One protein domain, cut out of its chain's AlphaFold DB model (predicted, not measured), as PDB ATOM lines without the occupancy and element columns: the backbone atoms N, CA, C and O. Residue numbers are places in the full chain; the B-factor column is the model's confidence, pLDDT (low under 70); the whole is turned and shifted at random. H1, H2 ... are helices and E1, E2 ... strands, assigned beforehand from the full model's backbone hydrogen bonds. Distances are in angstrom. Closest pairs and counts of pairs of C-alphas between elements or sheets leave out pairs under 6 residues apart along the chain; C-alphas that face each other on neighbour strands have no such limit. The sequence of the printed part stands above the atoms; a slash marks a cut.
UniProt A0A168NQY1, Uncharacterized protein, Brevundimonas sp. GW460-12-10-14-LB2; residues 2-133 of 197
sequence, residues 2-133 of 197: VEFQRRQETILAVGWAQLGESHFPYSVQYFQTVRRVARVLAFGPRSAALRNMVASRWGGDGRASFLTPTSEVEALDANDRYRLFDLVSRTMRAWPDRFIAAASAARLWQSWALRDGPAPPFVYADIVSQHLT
ATOM      1  N   VAL A   2     413.885 411.208 393.229       85.00
ATOM      2  CA  VAL A   2     414.425 412.404 393.923       85.00
ATOM      3  C   VAL A   2     415.531 412.071 394.936       85.00
ATOM      4  O   VAL A   2     416.581 412.702 394.931       85.00
ATOM      5  N   GLU A   3     415.351 411.029 395.755       87.81
ATOM      6  CA  GLU A   3     416.393 410.576 396.697       87.81
ATOM      7  C   GLU A   3     417.687 410.149 395.993       87.81
ATOM      8  O   GLU A   3     418.785 410.404 396.482       87.81
ATOM      9  N   PHE A   4     417.559 409.507 394.828       89.31
ATOM     10  CA  PHE A   4     418.707 409.056 394.052       89.31
ATOM     11  C   PHE A   4     419.504 410.247 393.520       89.31
ATOM     12  O   PHE A   4     420.724 410.256 393.671       89.31
ATOM     13  N   GLN A   5     418.811 411.260 392.989       92.06
ATOM     14  CA  GLN A   5     419.402 412.519 392.532       92.06
ATOM     15  C   GLN A   5     420.122 413.255 393.670       92.06
ATOM     16  O   GLN A   5     421.310 413.544 393.552       92.06
ATOM     17  N   ARG A   6     419.453 413.457 394.814       93.69
ATOM     18  CA  ARG A   6     420.055 414.108 395.992       93.69
ATOM     19  C   ARG A   6     421.319 413.380 396.462       93.69
ATOM     20  O   ARG A   6     422.304 414.010 396.848       93.69
ATOM     21  N   ARG A   7     421.319 412.041 396.411       93.00
ATOM     22  CA  ARG A   7     422.509 411.238 396.723       93.00
ATOM     23  C   ARG A   7     423.645 411.496 395.728       93.00
ATOM     24  O   ARG A   7     424.783 411.598 396.173       93.00
ATOM     25  N   GLN A   8     423.354 411.615 394.425       93.56
ATOM     26  CA  GLN A   8     424.374 411.941 393.413       93.56
ATOM     27  C   GLN A   8     425.029 413.291 393.716       93.56
ATOM     28  O   GLN A   8     426.251 413.392 393.725       93.56
ATOM     29  N   GLU A   9     424.215 414.309 393.999       95.75
ATOM     30  CA  GLU A   9     424.679 415.666 394.316       95.75
ATOM     31  C   GLU A   9     425.550 415.678 395.575       95.75
ATOM     32  O   GLU A   9     426.616 416.287 395.587       95.75
ATOM     33  N   THR A  10     425.145 414.928 396.603       96.38
ATOM     34  CA  THR A  10     425.935 414.775 397.833       96.38
ATOM     35  C   THR A  10     427.286 414.119 397.547       96.38
ATOM     36  O   THR A  10     428.312 414.631 397.980       96.38
ATOM     37  N   ILE A  11     427.303 413.016 396.789       96.06
ATOM     38  CA  ILE A  11     428.536 412.308 396.404       96.06
ATOM     39  C   ILE A  11     429.466 413.217 395.595       96.06
ATOM     40  O   ILE A  11     430.680 413.207 395.796       96.06
ATOM     41  N   LEU A  12     428.904 414.012 394.684       95.44
ATOM     42  CA  LEU A  12     429.675 414.966 393.900       95.44
ATOM     43  C   LEU A  12     430.303 416.042 394.796       95.44
ATOM     44  O   LEU A  12     431.475 416.354 394.614       95.44
ATOM     45  N   ALA A  13     429.553 416.555 395.774       96.81
ATOM     46  CA  ALA A  13     430.021 417.586 396.696       96.81
ATOM     47  C   ALA A  13     431.108 417.090 397.666       96.81
ATOM     48  O   ALA A  13     432.077 417.805 397.906       96.81
ATOM     49  N   VAL A  14     430.974 415.876 398.216       96.88
ATOM     50  CA  VAL A  14     431.974 415.311 399.147       96.88
ATOM     51  C   VAL A  14     433.174 414.686 398.432       96.88
ATOM     52  O   VAL A  14     434.214 414.480 399.049       96.88
ATOM     53  N   GLY A  15     433.049 414.377 397.138       96.44
ATOM     54  CA  GLY A  15     434.142 413.875 396.301       96.44
ATOM     55  C   GLY A  15     434.393 412.367 396.374       96.44
ATOM     56  O   GLY A  15     435.240 411.870 395.638       96.44
ATOM     57  N   TRP A  16     433.637 411.620 397.182       95.44
ATOM     58  CA  TRP A  16     433.746 410.166 397.345       95.44
ATOM     59  C   TRP A  16     432.365 409.533 397.569       95.44
ATOM     60  O   TRP A  16     431.374 410.226 397.805       95.44
ATOM     61  N   ALA A  17     432.274 408.206 397.475       94.94
ATOM     62  CA  ALA A  17     431.040 407.484 397.773       94.94
ATOM     63  C   ALA A  17     431.293 406.168 398.505       94.94
ATOM     64  O   ALA A  17     432.329 405.528 398.349       94.94
ATOM     65  N   GLN A  18     430.279 405.716 399.237       92.69
ATOM     66  CA  GLN A  18     430.208 404.358 399.759       92.69
ATOM     67  C   GLN A  18     428.823 403.777 399.479       92.69
ATOM     68  O   GLN A  18     427.792 404.404 399.763       92.69
ATOM     69  N   LEU A  19     428.802 402.583 398.887       89.75
ATOM     70  CA  LEU A  19     427.592 401.814 398.608       89.75
ATOM     71  C   LEU A  19     427.769 400.395 399.150       89.75
ATOM     72  O   LEU A  19     428.548 399.626 398.593       89.75
ATOM     73  N   GLY A  20     427.047 400.053 400.218       85.25
ATOM     74  CA  GLY A  20     427.265 398.777 400.900       85.25
ATOM     75  C   GLY A  20     428.731 398.653 401.324       85.25
ATOM     76  O   GLY A  20     429.280 399.570 401.939       85.25
ATOM     77  N   GLU A  21     429.365 397.555 400.928       85.94
ATOM     78  CA  GLU A  21     430.790 397.291 401.169       85.94
ATOM     79  C   GLU A  21     431.714 397.929 400.116       85.94
ATOM     80  O   GLU A  21     432.921 398.027 400.322       85.94
ATOM     81  N   SER A  22     431.175 398.414 398.990       90.19
ATOM     82  CA  SER A  22     431.972 399.065 397.947       90.19
ATOM     83  C   SER A  22     432.342 400.497 398.340       90.19
ATOM     84  O   SER A  22     431.472 401.361 398.507       90.19
ATOM     85  N   HIS A  23     433.645 400.762 398.410       92.19
ATOM     86  CA  HIS A  23     434.199 402.094 398.630       92.19
ATOM     87  C   HIS A  23     434.660 402.718 397.306       92.19
ATOM     88  O   HIS A  23     435.334 402.075 396.503       92.19
ATOM     89  N   PHE A  24     434.304 403.983 397.081       93.81
ATOM     90  CA  PHE A  24     434.687 404.766 395.906       93.81
ATOM     91  C   PHE A  24     435.484 405.987 396.381       93.81
ATOM     92  O   PHE A  24     434.873 407.020 396.670       93.81
ATOM     93  N   PRO A  25     436.827 405.898 396.448       92.25
ATOM     94  CA  PRO A  25     437.680 406.991 396.925       92.25
ATOM     95  C   PRO A  25     437.505 408.295 396.140       92.25
ATOM     96  O   PRO A  25     437.716 409.375 396.676       92.25
ATOM     97  N   TYR A  26     437.105 408.185 394.869       93.38
ATOM     98  CA  TYR A  26     436.836 409.315 393.991       93.38
ATOM     99  C   TYR A  26     435.444 409.182 393.375       93.38
ATOM    100  O   TYR A  26     435.116 408.154 392.771       93.38
ATOM    101  N   SER A  27     434.641 410.242 393.458       94.81
ATOM    102  CA  SER A  27     433.270 410.299 392.932       94.81
ATOM    103  C   SER A  27     433.196 409.953 391.440       94.81
ATOM    104  O   SER A  27     432.224 409.344 390.992       94.81
ATOM    105  N   VAL A  28     434.256 410.226 390.669       93.81
ATOM    106  CA  VAL A  28     434.353 409.826 389.256       93.81
ATOM    107  C   VAL A  28     434.204 408.313 389.063       93.81
ATOM    108  O   VAL A  28     433.506 407.888 388.146       93.81
ATOM    109  N   GLN A  29     434.775 407.484 389.944       93.31
ATOM    110  CA  GLN A  29     434.670 406.021 389.849       93.31
ATOM    111  C   GLN A  29     433.238 405.547 390.115       93.31
ATOM    112  O   GLN A  29     432.744 404.610 389.478       93.31
ATOM    113  N   TYR A  30     432.552 406.229 391.033       95.19
ATOM    114  CA  TYR A  30     431.140 406.004 391.303       95.19
ATOM    115  C   TYR A  30     430.285 406.334 390.072       95.19
ATOM    116  O   TYR A  30     429.528 405.480 389.608       95.19
ATOM    117  N   PHE A  31     430.455 407.516 389.474       95.12
ATOM    118  CA  PHE A  31     429.687 407.913 388.288       95.12
ATOM    119  C   PHE A  31     430.001 407.054 387.063       95.12
ATOM    120  O   PHE A  31     429.095 406.700 386.308       95.12
ATOM    121  N   GLN A  32     431.255 406.636 386.894       93.38
ATOM    122  CA  GLN A  32     431.637 405.656 385.880       93.38
ATOM    123  C   GLN A  32     430.909 404.316 386.084       93.38
ATOM    124  O   GLN A  32     430.427 403.725 385.115       93.38
ATOM    125  N   THR A  33     430.774 403.857 387.331       94.19
ATOM    126  CA  THR A  33     430.031 402.633 387.675       94.19
ATOM    127  C   THR A  33     428.536 402.789 387.397       94.19
ATOM    128  O   THR A  33     427.953 401.939 386.726       94.19
ATOM    129  N   VAL A  34     427.922 403.902 387.816       95.19
ATOM    130  CA  VAL A  34     426.512 404.223 387.522       95.19
ATOM    131  C   VAL A  34     426.265 404.239 386.013       95.19
ATOM    132  O   VAL A  34     425.342 403.582 385.529       95.19
ATOM    133  N   ARG A  35     427.127 404.924 385.252       93.94
ATOM    134  CA  ARG A  35     427.069 404.968 383.787       93.94
ATOM    135  C   ARG A  35     427.186 403.574 383.183       93.94
ATOM    136  O   ARG A  35     426.454 403.242 382.252       93.94
ATOM    137  N   ARG A  36     428.083 402.735 383.710       92.94
ATOM    138  CA  ARG A  36     428.254 401.363 383.225       92.94
ATOM    139  C   ARG A  36     427.004 400.523 383.466       92.94
ATOM    140  O   ARG A  36     426.544 399.866 382.536       92.94
ATOM    141  N   VAL A  37     426.423 400.596 384.660       94.75
ATOM    142  CA  VAL A  37     425.158 399.920 384.988       94.75
ATOM    143  C   VAL A  37     424.031 400.402 384.072       94.75
ATOM    144  O   VAL A  37     423.293 399.579 383.532       94.75
ATOM    145  N   ALA A  38     423.939 401.711 383.823       95.00
ATOM    146  CA  ALA A  38     422.961 402.283 382.899       95.00
ATOM    147  C   ALA A  38     423.126 401.734 381.473       95.00
ATOM    148  O   ALA A  38     422.152 401.276 380.882       95.00
ATOM    149  N   ARG A  39     424.355 401.691 380.940       92.94
ATOM    150  CA  ARG A  39     424.635 401.128 379.604       92.94
ATOM    151  C   ARG A  39     424.199 399.670 379.492       92.94
ATOM    152  O   ARG A  39     423.548 399.301 378.522       92.94
ATOM    153  N   VAL A  40     424.518 398.865 380.500       92.12
ATOM    154  CA  VAL A  40     424.221 397.426 380.542       92.12
ATOM    155  C   VAL A  40     422.713 397.160 380.660       92.12
ATOM    156  O   VAL A  40     422.193 396.210 380.073       92.12
ATOM    157  N   LEU A  41     421.985 398.022 381.375       94.19
ATOM    158  CA  LEU A  41     420.523 397.995 381.419       94.19
ATOM    159  C   LEU A  41     419.890 398.495 380.122       94.19
ATOM    160  O   LEU A  41     418.821 398.010 379.758       94.19
ATOM    161  N   ALA A  42     420.513 399.440 379.421       93.25
ATOM    162  CA  ALA A  42     419.949 400.031 378.217       93.25
ATOM    163  C   ALA A  42     420.160 399.147 376.980       93.25
ATOM    164  O   ALA A  42     419.203 398.780 376.292       93.25
ATOM    165  N   PHE A  43     421.403 398.739 376.726       90.19
ATOM    166  CA  PHE A  43     421.838 398.279 375.411       90.19
ATOM    167  C   PHE A  43     422.326 396.830 375.400       90.19
ATOM    168  O   PHE A  43     422.815 396.281 376.385       90.19
ATOM    169  N   GLY A  44     422.207 396.203 374.230       86.00
ATOM    170  CA  GLY A  44     422.676 394.847 373.979       86.00
ATOM    171  C   GLY A  44     421.576 393.781 374.012       86.00
ATOM    172  O   GLY A  44     420.490 393.987 374.545       86.00
ATOM    173  N   PRO A  45     421.865 392.589 373.464       82.50
ATOM    174  CA  PRO A  45     420.860 391.562 373.182       82.50
ATOM    175  C   PRO A  45     420.210 390.964 374.434       82.50
ATOM    176  O   PRO A  45     419.181 390.306 374.337       82.50
ATOM    177  N   ARG A  46     420.807 391.164 375.615       86.94
ATOM    178  CA  ARG A  46     420.288 390.637 376.881       86.94
ATOM    179  C   ARG A  46     419.868 391.720 377.877       86.94
ATOM    180  O   ARG A  46     419.471 391.389 378.993       86.94
ATOM    181  N   SER A  47     419.909 392.992 377.480       91.56
ATOM    182  CA  SER A  47     419.523 394.102 378.357       91.56
ATOM    183  C   SER A  47     418.044 394.024 378.738       91.56
ATOM    184  O   SER A  47     417.707 394.209 379.900       91.56
ATOM    185  N   ALA A  48     417.171 393.622 377.808       93.75
ATOM    186  CA  ALA A  48     415.749 393.409 378.083       93.75
ATOM    187  C   ALA A  48     415.510 392.366 379.191       93.75
ATOM    188  O   ALA A  48     414.716 392.595 380.100       93.75
ATOM    189  N   ALA A  49     416.238 391.243 379.164       93.56
ATOM    190  CA  ALA A  49     416.149 390.228 380.213       93.56
ATOM    191  C   ALA A  49     416.602 390.784 381.572       93.56
ATOM    192  O   ALA A  49     415.933 390.556 382.578       93.56
ATOM    193  N   LEU A  50     417.690 391.565 381.596       94.94
ATOM    194  CA  LEU A  50     418.168 392.216 382.817       94.94
ATOM    195  C   LEU A  50     417.141 393.201 383.384       94.94
ATOM    196  O   LEU A  50     416.817 393.130 384.569       94.94
ATOM    197  N   ARG A  51     416.600 394.089 382.541       96.56
ATOM    198  CA  ARG A  51     415.575 395.064 382.940       96.56
ATOM    199  C   ARG A  51     414.345 394.375 383.500       96.56
ATOM    200  O   ARG A  51     413.856 394.781 384.548       96.56
ATOM    201  N   ASN A  52     413.896 393.300 382.855       96.25
ATOM    202  CA  ASN A  52     412.780 392.500 383.347       96.25
ATOM    203  C   ASN A  52     413.071 391.885 384.721       96.25
ATOM    204  O   ASN A  52     412.171 391.860 385.554       96.25
ATOM    205  N   MET A  53     414.302 391.431 384.992       96.50
ATOM    206  CA  MET A  53     414.667 390.900 386.316       96.50
ATOM    207  C   MET A  53     414.739 391.978 387.394       96.50
ATOM    208  O   MET A  53     414.319 391.737 388.523       96.50
ATOM    209  N   VAL A  54     415.233 393.170 387.058       97.12
ATOM    210  CA  VAL A  54     415.209 394.313 387.982       97.12
ATOM    211  C   VAL A  54     413.766 394.720 388.276       97.12
ATOM    212  O   VAL A  54     413.386 394.859 389.440       97.12
ATOM    213  N   ALA A  55     412.955 394.865 387.227       96.75
ATOM    214  CA  ALA A  55     411.574 395.307 387.330       96.75
ATOM    215  C   ALA A  55     410.690 394.314 388.091       96.75
ATOM    216  O   ALA A  55     409.901 394.731 388.934       96.75
ATOM    217  N   SER A  56     410.846 393.010 387.855       96.19
ATOM    218  CA  SER A  56     410.051 391.988 388.545       96.19
ATOM    219  C   SER A  56     410.358 391.894 390.040       96.19
ATOM    220  O   SER A  56     409.467 391.572 390.820       96.19
ATOM    221  N   ARG A  57     411.599 392.185 390.456       96.19
ATOM    222  CA  ARG A  57     412.031 392.059 391.859       96.19
ATOM    223  C   ARG A  57     411.903 393.344 392.663       96.19
ATOM    224  O   ARG A  57     411.639 393.285 393.860       96.19
ATOM    225  N   TRP A  58     412.130 394.498 392.035       96.06
ATOM    226  CA  TRP A  58     412.205 395.780 392.746       96.06
ATOM    227  C   TRP A  58     411.316 396.874 392.145       96.06
ATOM    228  O   TRP A  58     411.291 397.985 392.677       96.06
ATOM    229  N   GLY A  59     410.566 396.565 391.085       93.56
ATOM    230  CA  GLY A  59     409.661 397.482 390.399       93.56
ATOM    231  C   GLY A  59     410.315 398.255 389.255       93.56
ATOM    232  O   GLY A  59     411.534 398.236 389.062       93.56
ATOM    233  N   GLY A  60     409.483 398.982 388.510       91.25
ATOM    234  CA  GLY A  60     409.893 399.786 387.360       91.25
ATOM    235  C   GLY A  60     409.398 399.276 386.035       91.25
ATOM    236  O   GLY A  60     408.595 398.350 385.963       91.25
ATOM    237  N   ASP A  61     409.926 399.879 384.979       90.81
ATOM    238  CA  ASP A  61     409.550 399.540 383.619       90.81
ATOM    239  C   ASP A  61     410.587 398.632 382.950       90.81
ATOM    240  O   ASP A  61     411.520 399.083 382.285       90.81
ATOM    241  N   GLY A  62     410.407 397.321 383.117       86.19
ATOM    242  CA  GLY A  62     411.244 396.312 382.463       86.19
ATOM    243  C   GLY A  62     411.059 396.244 380.942       86.19
ATOM    244  O   GLY A  62     411.968 395.820 380.226       86.19
ATOM    245  N   ARG A  63     409.901 396.704 380.445       86.94
ATOM    246  CA  ARG A  63     409.507 396.655 379.029       86.94
ATOM    247  C   ARG A  63     410.040 397.834 378.227       86.94
ATOM    248  O   ARG A  63     409.895 397.835 377.007       86.94
ATOM    249  N   ALA A  64     410.661 398.811 378.890       82.06
ATOM    250  CA  ALA A  64     411.324 399.916 378.223       82.06
ATOM    251  C   ALA A  64     412.270 399.393 377.141       82.06
ATOM    252  O   ALA A  64     413.034 398.457 377.372       82.06
ATOM    253  N   SER A  65     412.184 399.979 375.953       83.69
ATOM    254  CA  SER A  65     413.103 399.738 374.850       83.69
ATOM    255  C   SER A  65     413.813 401.048 374.588       83.69
ATOM    256  O   SER A  65     413.155 402.064 374.407       83.69
ATOM    257  N   PHE A  66     415.138 401.011 374.611       87.06
ATOM    258  CA  PHE A  66     415.978 402.187 374.465       87.06
ATOM    259  C   PHE A  66     416.646 402.109 373.101       87.06
ATOM    260  O   PHE A  66     417.458 401.212 372.860       87.06
ATOM    261  N   LEU A  67     416.266 403.008 372.200       79.00
ATOM    262  CA  LEU A  67     416.761 403.032 370.829       79.00
ATOM    263  C   LEU A  67     417.509 404.339 370.594       79.00
ATOM    264  O   LEU A  67     416.926 405.415 370.645       79.00
ATOM    265  N   THR A  68     418.809 404.238 370.321       81.12
ATOM    266  CA  THR A  68     419.637 405.376 369.908       81.12
ATOM    267  C   THR A  68     420.598 404.946 368.802       81.12
ATOM    268  O   THR A  68     421.045 403.796 368.805       81.12
ATOM    269  N   PRO A  69     420.972 405.846 367.871       73.69
ATOM    270  CA  PRO A  69     421.937 405.527 366.816       73.69
ATOM    271  C   PRO A  69     423.326 405.159 367.354       73.69
ATOM    272  O   PRO A  69     424.028 404.344 366.767       73.69
ATOM    273  N   THR A  70     423.726 405.758 368.478       78.25
ATOM    274  CA  THR A  70     425.086 405.650 369.030       78.25
ATOM    275  C   THR A  70     425.210 404.632 370.160       78.25
ATOM    276  O   THR A  70     426.322 404.335 370.582       78.25
ATOM    277  N   SER A  71     424.097 404.083 370.671       81.94
ATOM    278  CA  SER A  71     424.089 403.266 371.898       81.94
ATOM    279  C   SER A  71     424.768 403.967 373.084       81.94
ATOM    280  O   SER A  71     425.411 403.329 373.922       81.94
ATOM    281  N   GLU A  72     424.657 405.295 373.151       87.19
ATOM    282  CA  GLU A  72     425.099 406.107 374.284       87.19
ATOM    283  C   GLU A  72     423.900 406.497 375.149       87.19
ATOM    284  O   GLU A  72     422.825 406.824 374.641       87.19
ATOM    285  N   VAL A  73     424.079 406.444 376.471       90.69
ATOM    286  CA  VAL A  73     423.011 406.747 377.443       90.69
ATOM    287  C   VAL A  73     422.642 408.227 377.380       90.69
ATOM    288  O   VAL A  73     421.480 408.596 377.528       90.69
ATOM    289  N   GLU A  74     423.629 409.076 377.121       90.56
ATOM    290  CA  GLU A  74     423.497 410.524 377.005       90.56
ATOM    291  C   GLU A  74     422.690 410.941 375.766       90.56
ATOM    292  O   GLU A  74     422.095 412.015 375.760       90.56
ATOM    293  N   ALA A  75     422.627 410.077 374.745       91.56
ATOM    294  CA  ALA A  75     421.879 410.314 373.512       91.56
ATOM    295  C   ALA A  75     420.386 409.950 373.615       91.56
ATOM    296  O   ALA A  75     419.636 410.193 372.673       91.56
ATOM    297  N   LEU A  76     419.948 409.353 374.730       92.31
ATOM    298  CA  LEU A  76     418.534 409.067 374.973       92.31
ATOM    299  C   LEU A  76     417.747 410.369 375.179       92.31
ATOM    300  O   LEU A  76     418.272 411.366 375.693       92.31
ATOM    301  N   ASP A  77     416.461 410.362 374.835       92.00
ATOM    302  CA  ASP A  77     415.577 411.478 375.166       92.00
ATOM    303  C   ASP A  77     415.337 411.580 376.688       92.00
ATOM    304  O   ASP A  77     415.785 410.746 377.481       92.00
ATOM    305  N   ALA A  78     414.669 412.648 377.124       91.50
ATOM    306  CA  ALA A  78     414.442 412.886 378.548       91.50
ATOM    307  C   ALA A  78     413.580 411.796 379.215       91.50
ATOM    308  O   ALA A  78     413.842 411.425 380.362       91.50
ATOM    309  N   ASN A  79     412.576 411.270 378.510       91.88
ATOM    310  CA  ASN A  79     411.649 410.272 379.039       91.88
ATOM    311  C   ASN A  79     412.321 408.898 379.157       91.88
ATOM    312  O   ASN A  79     412.211 408.226 380.185       91.88
ATOM    313  N   ASP A  80     413.084 408.503 378.147       93.25
ATOM    314  CA  ASP A  80     413.856 407.270 378.159       93.25
ATOM    315  C   ASP A  80     414.999 407.327 379.173       93.25
ATOM    316  O   ASP A  80     415.207 406.358 379.909       93.25
ATOM    317  N   ARG A  81     415.678 408.475 379.320       92.62
ATOM    318  CA  ARG A  81     416.626 408.671 380.429       92.62
ATOM    319  C   ARG A  81     415.938 408.522 381.774       92.62
ATOM    320  O   ARG A  81     416.465 407.819 382.631       92.62
ATOM    321  N   TYR A  82     414.767 409.124 381.967       92.56
ATOM    322  CA  TYR A  82     414.019 408.982 383.215       92.56
ATOM    323  C   TYR A  82     413.697 407.511 383.522       92.56
ATOM    324  O   TYR A  82     414.014 407.028 384.610       92.56
ATOM    325  N   ARG A  83     413.145 406.769 382.552       94.00
ATOM    326  CA  ARG A  83     412.807 405.340 382.701       94.00
ATOM    327  C   ARG A  83     414.040 404.482 382.982       94.00
ATOM    328  O   ARG A  83     413.999 403.605 383.847       94.00
ATOM    329  N   LEU A  84     415.147 404.748 382.291       95.69
ATOM    330  CA  LEU A  84     416.413 404.058 382.523       95.69
ATOM    331  C   LEU A  84     416.946 404.338 383.929       95.69
ATOM    332  O   LEU A  84     417.285 403.405 384.656       95.69
ATOM    333  N   PHE A  85     417.009 405.607 384.332       95.69
ATOM    334  CA  PHE A  85     417.552 405.981 385.634       95.69
ATOM    335  C   PHE A  85     416.649 405.568 386.801       95.69
ATOM    336  O   PHE A  85     417.162 405.318 387.892       95.69
ATOM    337  N   ASP A  86     415.348 405.373 386.580       95.62
ATOM    338  CA  ASP A  86     414.463 404.723 387.549       95.62
ATOM    339  C   ASP A  86     414.922 403.279 387.836       95.62
ATOM    340  O   ASP A  86     415.120 402.913 388.999       95.62
ATOM    341  N   LEU A  87     415.235 402.487 386.802       96.62
ATOM    342  CA  LEU A  87     415.809 401.140 386.966       96.62
ATOM    343  C   LEU A  87     417.219 401.162 387.579       96.62
ATOM    344  O   LEU A  87     417.526 400.346 388.457       96.62
ATOM    345  N   VAL A  88     418.073 402.096 387.149       96.88
ATOM    346  CA  VAL A  88     419.429 402.261 387.700       96.88
ATOM    347  C   VAL A  88     419.348 402.580 389.186       96.88
ATOM    348  O   VAL A  88     420.019 401.926 389.978       96.88
ATOM    349  N   SER A  89     418.482 403.508 389.596       96.19
ATOM    350  CA  SER A  89     418.348 403.901 391.001       96.19
ATOM    351  C   SER A  89     417.981 402.721 391.902       96.19
ATOM    352  O   SER A  89     418.549 402.558 392.985       96.19
ATOM    353  N   ARG A  90     417.095 401.834 391.432       95.50
ATOM    354  CA  ARG A  90     416.708 400.619 392.158       95.50
ATOM    355  C   ARG A  90     417.822 399.592 392.232       95.50
ATOM    356  O   ARG A  90     417.962 398.946 393.272       95.50
ATOM    357  N   THR A  91     418.581 399.454 391.149       95.69
ATOM    358  CA  THR A  91     419.740 398.560 391.062       95.69
ATOM    359  C   THR A  91     420.848 399.034 392.004       95.69
ATOM    360  O   THR A  91     421.356 398.254 392.802       95.69
ATOM    361  N   MET A  92     421.153 400.333 391.999       95.25
ATOM    362  CA  MET A  92     422.211 400.939 392.816       95.25
ATOM    363  C   MET A  92     421.845 401.064 394.306       95.25
ATOM    364  O   MET A  92     422.724 401.317 395.128       95.25
ATOM    365  N   ARG A  93     420.564 400.909 394.684       93.44
ATOM    366  CA  ARG A  93     420.093 401.093 396.072       93.44
ATOM    367  C   ARG A  93     420.766 400.145 397.067       93.44
ATOM    368  O   ARG A  93     421.089 400.573 398.167       93.44
ATOM    369  N   ALA A  94     420.954 398.891 396.670       93.94
ATOM    370  CA  ALA A  94     421.692 397.877 397.422       93.94
ATOM    371  C   ALA A  94     422.739 397.267 396.489       93.94
ATOM    372  O   ALA A  94     422.651 396.112 396.073       93.94
ATOM    373  N   TRP A  95     423.647 398.136 396.047       93.88
ATOM    374  CA  TRP A  95     424.825 397.744 395.290       93.88
ATOM    375  C   TRP A  95     425.809 396.991 396.204       93.88
ATOM    376  O   TRP A  95     426.002 397.453 397.331       93.88
ATOM    377  N   PRO A  96     426.456 395.905 395.730       95.38
ATOM    378  CA  PRO A  96     426.335 395.286 394.398       95.38
ATOM    379  C   PRO A  96     425.206 394.247 394.265       95.38
ATOM    380  O   PRO A  96     424.852 393.858 393.149       95.38
ATOM    381  N   ASP A  97     424.611 393.816 395.376       95.69
ATOM    382  CA  ASP A  97     423.755 392.626 395.473       95.69
ATOM    383  C   ASP A  97     422.617 392.582 394.457       95.69
ATOM    384  O   ASP A  97     422.385 391.561 393.805       95.69
ATOM    385  N   ARG A  98     421.895 393.694 394.277       96.19
ATOM    386  CA  ARG A  98     420.757 393.732 393.343       96.19
ATOM    387  C   ARG A  98     421.195 393.566 391.897       96.19
ATOM    388  O   ARG A  98     420.514 392.895 391.122       96.19
ATOM    389  N   PHE A  99     422.331 394.153 391.533       95.69
ATOM    390  CA  PHE A  99     422.876 393.994 390.193       95.69
ATOM    391  C   PHE A  99     423.259 392.535 389.942       95.69
ATOM    392  O   PHE A  99     422.806 391.950 388.957       95.69
ATOM    393  N   ILE A 100     424.002 391.924 390.869       95.25
ATOM    394  CA  ILE A 100     424.421 390.521 390.778       95.25
ATOM    395  C   ILE A 100     423.218 389.582 390.725       95.25
ATOM    396  O   ILE A 100     423.126 388.737 389.836       95.25
ATOM    397  N   ALA A 101     422.249 389.761 391.620       95.25
ATOM    398  CA  ALA A 101     421.072 388.910 391.688       95.25
ATOM    399  C   ALA A 101     420.239 388.961 390.395       95.25
ATOM    400  O   ALA A 101     419.742 387.925 389.947       95.25
ATOM    401  N   ALA A 102     420.094 390.139 389.777       95.75
ATOM    402  CA  ALA A 102     419.391 390.274 388.503       95.75
ATOM    403  C   ALA A 102     420.207 389.745 387.317       95.75
ATOM    404  O   ALA A 102     419.647 389.059 386.461       95.75
ATOM    405  N   ALA A 103     421.514 390.014 387.277       94.31
ATOM    406  CA  ALA A 103     422.407 389.524 386.231       94.31
ATOM    407  C   ALA A 103     422.457 387.990 386.211       94.31
ATOM    408  O   ALA A 103     422.204 387.384 385.168       94.31
ATOM    409  N   SER A 104     422.660 387.357 387.367       92.06
ATOM    410  CA  SER A 104     422.657 385.898 387.505       92.06
ATOM    411  C   SER A 104     421.308 385.290 387.113       92.06
ATOM    412  O   SER A 104     421.267 384.329 386.341       92.06
ATOM    413  N   ALA A 105     420.190 385.885 387.551       91.06
ATOM    414  CA  ALA A 105     418.849 385.428 387.175       91.06
ATOM    415  C   ALA A 105     418.582 385.545 385.663       91.06
ATOM    416  O   ALA A 105     417.950 384.671 385.071       91.06
ATOM    417  N   ALA A 106     419.123 386.579 385.019       90.75
ATOM    418  CA  ALA A 106     419.068 386.774 383.572       90.75
ATOM    419  C   ALA A 106     420.152 385.984 382.802       90.75
ATOM    420  O   ALA A 106     420.298 386.160 381.590       90.75
ATOM    421  N   ARG A 107     420.915 385.102 383.475       88.56
ATOM    422  CA  ARG A 107     422.029 384.315 382.906       88.56
ATOM    423  C   ARG A 107     423.082 385.191 382.212       88.56
ATOM    424  O   ARG A 107     423.616 384.838 381.150       88.56
ATOM    425  N   LEU A 108     423.367 386.344 382.806       88.19
ATOM    426  CA  LEU A 108     424.385 387.292 382.374       88.19
ATOM    427  C   LEU A 108     425.657 387.044 383.163       88.19
ATOM    428  O   LEU A 108     425.666 387.102 384.386       88.19
ATOM    429  N   TRP A 109     426.727 386.776 382.430       88.88
ATOM    430  CA  TRP A 109     428.027 386.426 382.986       88.88
ATOM    431  C   TRP A 109     429.041 387.522 382.669       88.88
ATOM    432  O   TRP A 109     428.774 388.400 381.841       88.88
ATOM    433  N   GLN A 110     430.214 387.441 383.285       88.44
ATOM    434  CA  GLN A 110     431.306 388.403 383.161       88.44
ATOM    435  C   GLN A 110     431.595 388.802 381.709       88.44
ATOM    436  O   GLN A 110     431.672 389.990 381.406       88.44
ATOM    437  N   SER A 111     431.682 387.831 380.792       83.88
ATOM    438  CA  SER A 111     431.976 388.092 379.374       83.88
ATOM    439  C   SER A 111     430.981 389.048 378.713       83.88
ATOM    440  O   SER A 111     431.353 389.838 377.851       83.88
ATOM    441  N   TRP A 112     429.718 389.010 379.133       85.38
ATOM    442  CA  TRP A 112     428.699 389.931 378.653       85.38
ATOM    443  C   TRP A 112     428.760 391.269 379.397       85.38
ATOM    444  O   TRP A 112     428.775 392.322 378.766       85.38
ATOM    445  N   ALA A 113     428.862 391.240 380.729       85.12
ATOM    446  CA  ALA A 113     428.880 392.438 381.571       85.12
ATOM    447  C   ALA A 113     430.083 393.367 381.286       85.12
ATOM    448  O   ALA A 113     429.985 394.589 381.463       85.12
ATOM    449  N   LEU A 114     431.204 392.818 380.806       86.75
ATOM    450  CA  LEU A 114     432.420 393.562 380.455       86.75
ATOM    451  C   LEU A 114     432.531 393.920 378.959       86.75
ATOM    452  O   LEU A 114     433.381 394.728 378.610       86.75
ATOM    453  N   ARG A 115     431.633 393.438 378.089       76.88
ATOM    454  CA  ARG A 115     431.740 393.539 376.618       76.88
ATOM    455  C   ARG A 115     431.924 394.954 376.054       76.88
ATOM    456  O   ARG A 115     432.689 395.144 375.117       76.88
ATOM    457  N   ASP A 116     431.196 395.942 376.577       67.62
ATOM    458  CA  ASP A 116     431.011 397.228 375.881       67.62
ATOM    459  C   ASP A 116     432.119 398.268 376.167       67.62
ATOM    460  O   ASP A 116     431.813 399.419 376.480       67.62
ATOM    461  N   GLY A 117     433.398 397.883 376.167       64.75
ATOM    462  CA  GLY A 117     434.516 398.834 376.268       64.75
ATOM    463  C   GLY A 117     435.854 398.199 376.669       64.75
ATOM    464  O   GLY A 117     435.850 397.186 377.365       64.75
ATOM    465  N   PRO A 118     436.995 398.796 376.273       59.47
ATOM    466  CA  PRO A 118     438.324 398.228 376.518       59.47
ATOM    467  C   PRO A 118     438.732 398.240 378.000       59.47
ATOM    468  O   PRO A 118     439.560 397.433 378.405       59.47
ATOM    469  N   ALA A 119     438.144 399.127 378.813       79.19
ATOM    470  CA  ALA A 119     438.451 399.264 380.235       79.19
ATOM    471  C   ALA A 119     437.178 399.592 381.046       79.19
ATOM    472  O   ALA A 119     436.791 400.760 381.147       79.19
ATOM    473  N   PRO A 120     436.470 398.585 381.591       85.06
ATOM    474  CA  PRO A 120     435.376 398.830 382.522       85.06
ATOM    475  C   PRO A 120     435.901 399.475 383.821       85.06
ATOM    476  O   PRO A 120     437.045 399.224 384.203       85.06
ATOM    477  N   PRO A 121     435.084 400.281 384.525       88.38
ATOM    478  CA  PRO A 121     435.501 400.910 385.780       88.38
ATOM    479  C   PRO A 121     435.924 399.850 386.797       88.38
ATOM    480  O   PRO A 121     435.228 398.842 386.923       88.38
ATOM    481  N   PHE A 122     437.018 400.082 387.529       88.88
ATOM    482  CA  PHE A 122     437.625 399.076 388.412       88.88
ATOM    483  C   PHE A 122     436.609 398.429 389.362       88.88
ATOM    484  O   PHE A 122     436.440 397.218 389.322       88.88
ATOM    485  N   VAL A 123     435.861 399.232 390.132       90.94
ATOM    486  CA  VAL A 123     434.875 398.719 391.103       90.94
ATOM    487  C   VAL A 123     433.792 397.874 390.425       90.94
ATOM    488  O   VAL A 123     433.397 396.832 390.935       90.94
ATOM    489  N   TYR A 124     433.324 398.282 389.243       92.56
ATOM    490  CA  TYR A 124     432.370 397.485 388.471       92.56
ATOM    491  C   TYR A 124     432.994 396.167 387.989       92.56
ATOM    492  O   TYR A 124     432.373 395.112 388.094       92.56
ATOM    493  N   ALA A 125     434.207 396.228 387.438       91.56
ATOM    494  CA  ALA A 125     434.904 395.076 386.885       91.56
ATOM    495  C   ALA A 125     435.236 394.033 387.959       91.56
ATOM    496  O   ALA A 125     435.063 392.843 387.706       91.56
ATOM    497  N   ASP A 126     435.653 394.490 389.139       91.56
ATOM    498  CA  ASP A 126     435.966 393.671 390.308       91.56
ATOM    499  C   ASP A 126     434.721 392.943 390.840       91.56
ATOM    500  O   ASP A 126     434.702 391.721 390.943       91.56
ATOM    501  N   ILE A 127     433.607 393.657 391.031       92.81
ATOM    502  CA  ILE A 127     432.329 393.034 391.411       92.81
ATOM    503  C   ILE A 127     431.875 391.990 390.379       92.81
ATOM    504  O   ILE A 127     431.426 390.893 390.720       92.81
ATOM    505  N   VAL A 128     431.986 392.310 389.089       92.00
ATOM    506  CA  VAL A 128     431.590 391.390 388.018       92.00
ATOM    507  C   VAL A 128     432.500 390.159 387.964       92.00
ATOM    508  O   VAL A 128     431.993 389.060 387.732       92.00
ATOM    509  N   SER A 129     433.812 390.303 388.161       90.44
ATOM    510  CA  SER A 129     434.745 389.170 388.153       90.44
ATOM    511  C   SER A 129     434.557 388.276 389.382       90.44
ATOM    512  O   SER A 129     434.592 387.054 389.257       90.44
ATOM    513  N   GLN A 130     434.266 388.843 390.551       90.44
ATOM    514  CA  GLN A 130     434.053 388.058 391.768       90.44
ATOM    515  C   GLN A 130     432.745 387.255 391.724       90.44
ATOM    516  O   GLN A 130     432.712 386.107 392.162       90.44
ATOM    517  N   HIS A 131     431.674 387.823 391.159       91.38
ATOM    518  CA  HIS A 131     430.332 387.243 391.293       91.38
ATOM    519  C   HIS A 131     429.722 386.680 390.004       91.38
ATOM    520  O   HIS A 131     428.821 385.846 390.079       91.38
ATOM    521  N   LEU A 132     430.162 387.129 388.823       90.12
ATOM    522  CA  LEU A 132     429.580 386.728 387.530       90.12
ATOM    523  C   LEU A 132     430.556 385.942 386.648       90.12
ATOM    524  O   LEU A 132     430.257 385.690 385.474       90.12
ATOM    525  N   THR A 133     431.700 385.524 387.186       86.56
ATOM    526  CA  THR A 133     432.572 384.557 386.516       86.56
ATOM    527  C   THR A 133     431.839 383.227 386.409       86.56
ATOM    528  O   THR A 133     431.417 382.649 387.410       86.56
TER     529      THR A 133
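What this domain is: This is residues 2 to 133 of the 197 residues of an uncharacterized protein of Brevundimonas sp. GW460-12-10-14-LB2 (UniProt A0A168NQY1). A rounded cluster of crossed helices surrounds H2, which runs through the middle: H4 and H7 pack on it, and H5 spans from H3 to H7. H1 and the small hairpin E1 and E2 lie by the beginning of H2, and H3 makes a corner at its other end. The printed part has 132 residues, in the order H1 E1 E2 H2 H3 H4 H5 H6 H7, mostly helix, with one antiparallel sheet, E1 - E2. It is compact, with a radius of gyration of the C-alphas of 13.8 A and spans of 35 by 34 by 29 A.

Where its parts are: Find C-alpha 2 at (414.425, 412.404, 393.923); from there H1 runs 18.5 A to residue 14. E1 is residues 17 to 19 and E2 residues 22 to 24. H2, residues 27 to 42, runs 22.3 A. H3 is residues 47 to 58, and H4, residues 78 to 92, is 20.2 A long. H5 is residues 97 to 105, H6 110 to 113, and H7 122 to 132, ending at (429.580, 386.728, 387.530).

How they stand to each other: H1 is close to but not clearly touching H2, C-alphas 12 and 27 being closest at 6.0 A. In the hairpin, look at N 17 and O 24, 3.0 A apart. H2 touches H4 at 69 degrees, a steep tilt only just short of about perpendicular, closest at C-alphas 38 and 88, 6.0 A. With residues 29 to 36 alone H2 touches H7, C-alphas 33 and 124 at 5.7 A. H2 and H3 touch only at the corner, C-alphas 41 and 47 at 5.1 A. H3 touches H5 at C-alphas 53 and 102, 5.2 A. H5 touches H7 at C-alphas 100 and 131, 6.8 A. H6 touches H7 at C-alphas 110 and 132, 5.0 A. Every O i to N i+4 pair is within hydrogen-bond range in H1, H2, H3, H4, H5 and H7; H6 is too short for one.

The domain as a whole: The C-alphas farthest apart, of Val 14 and Pro 45, are 36.9 A apart. The printed part has no cut; its long link is H3 to H4, residues 59 to 77. Look for pLDDT under 70 at residues 116 to 118.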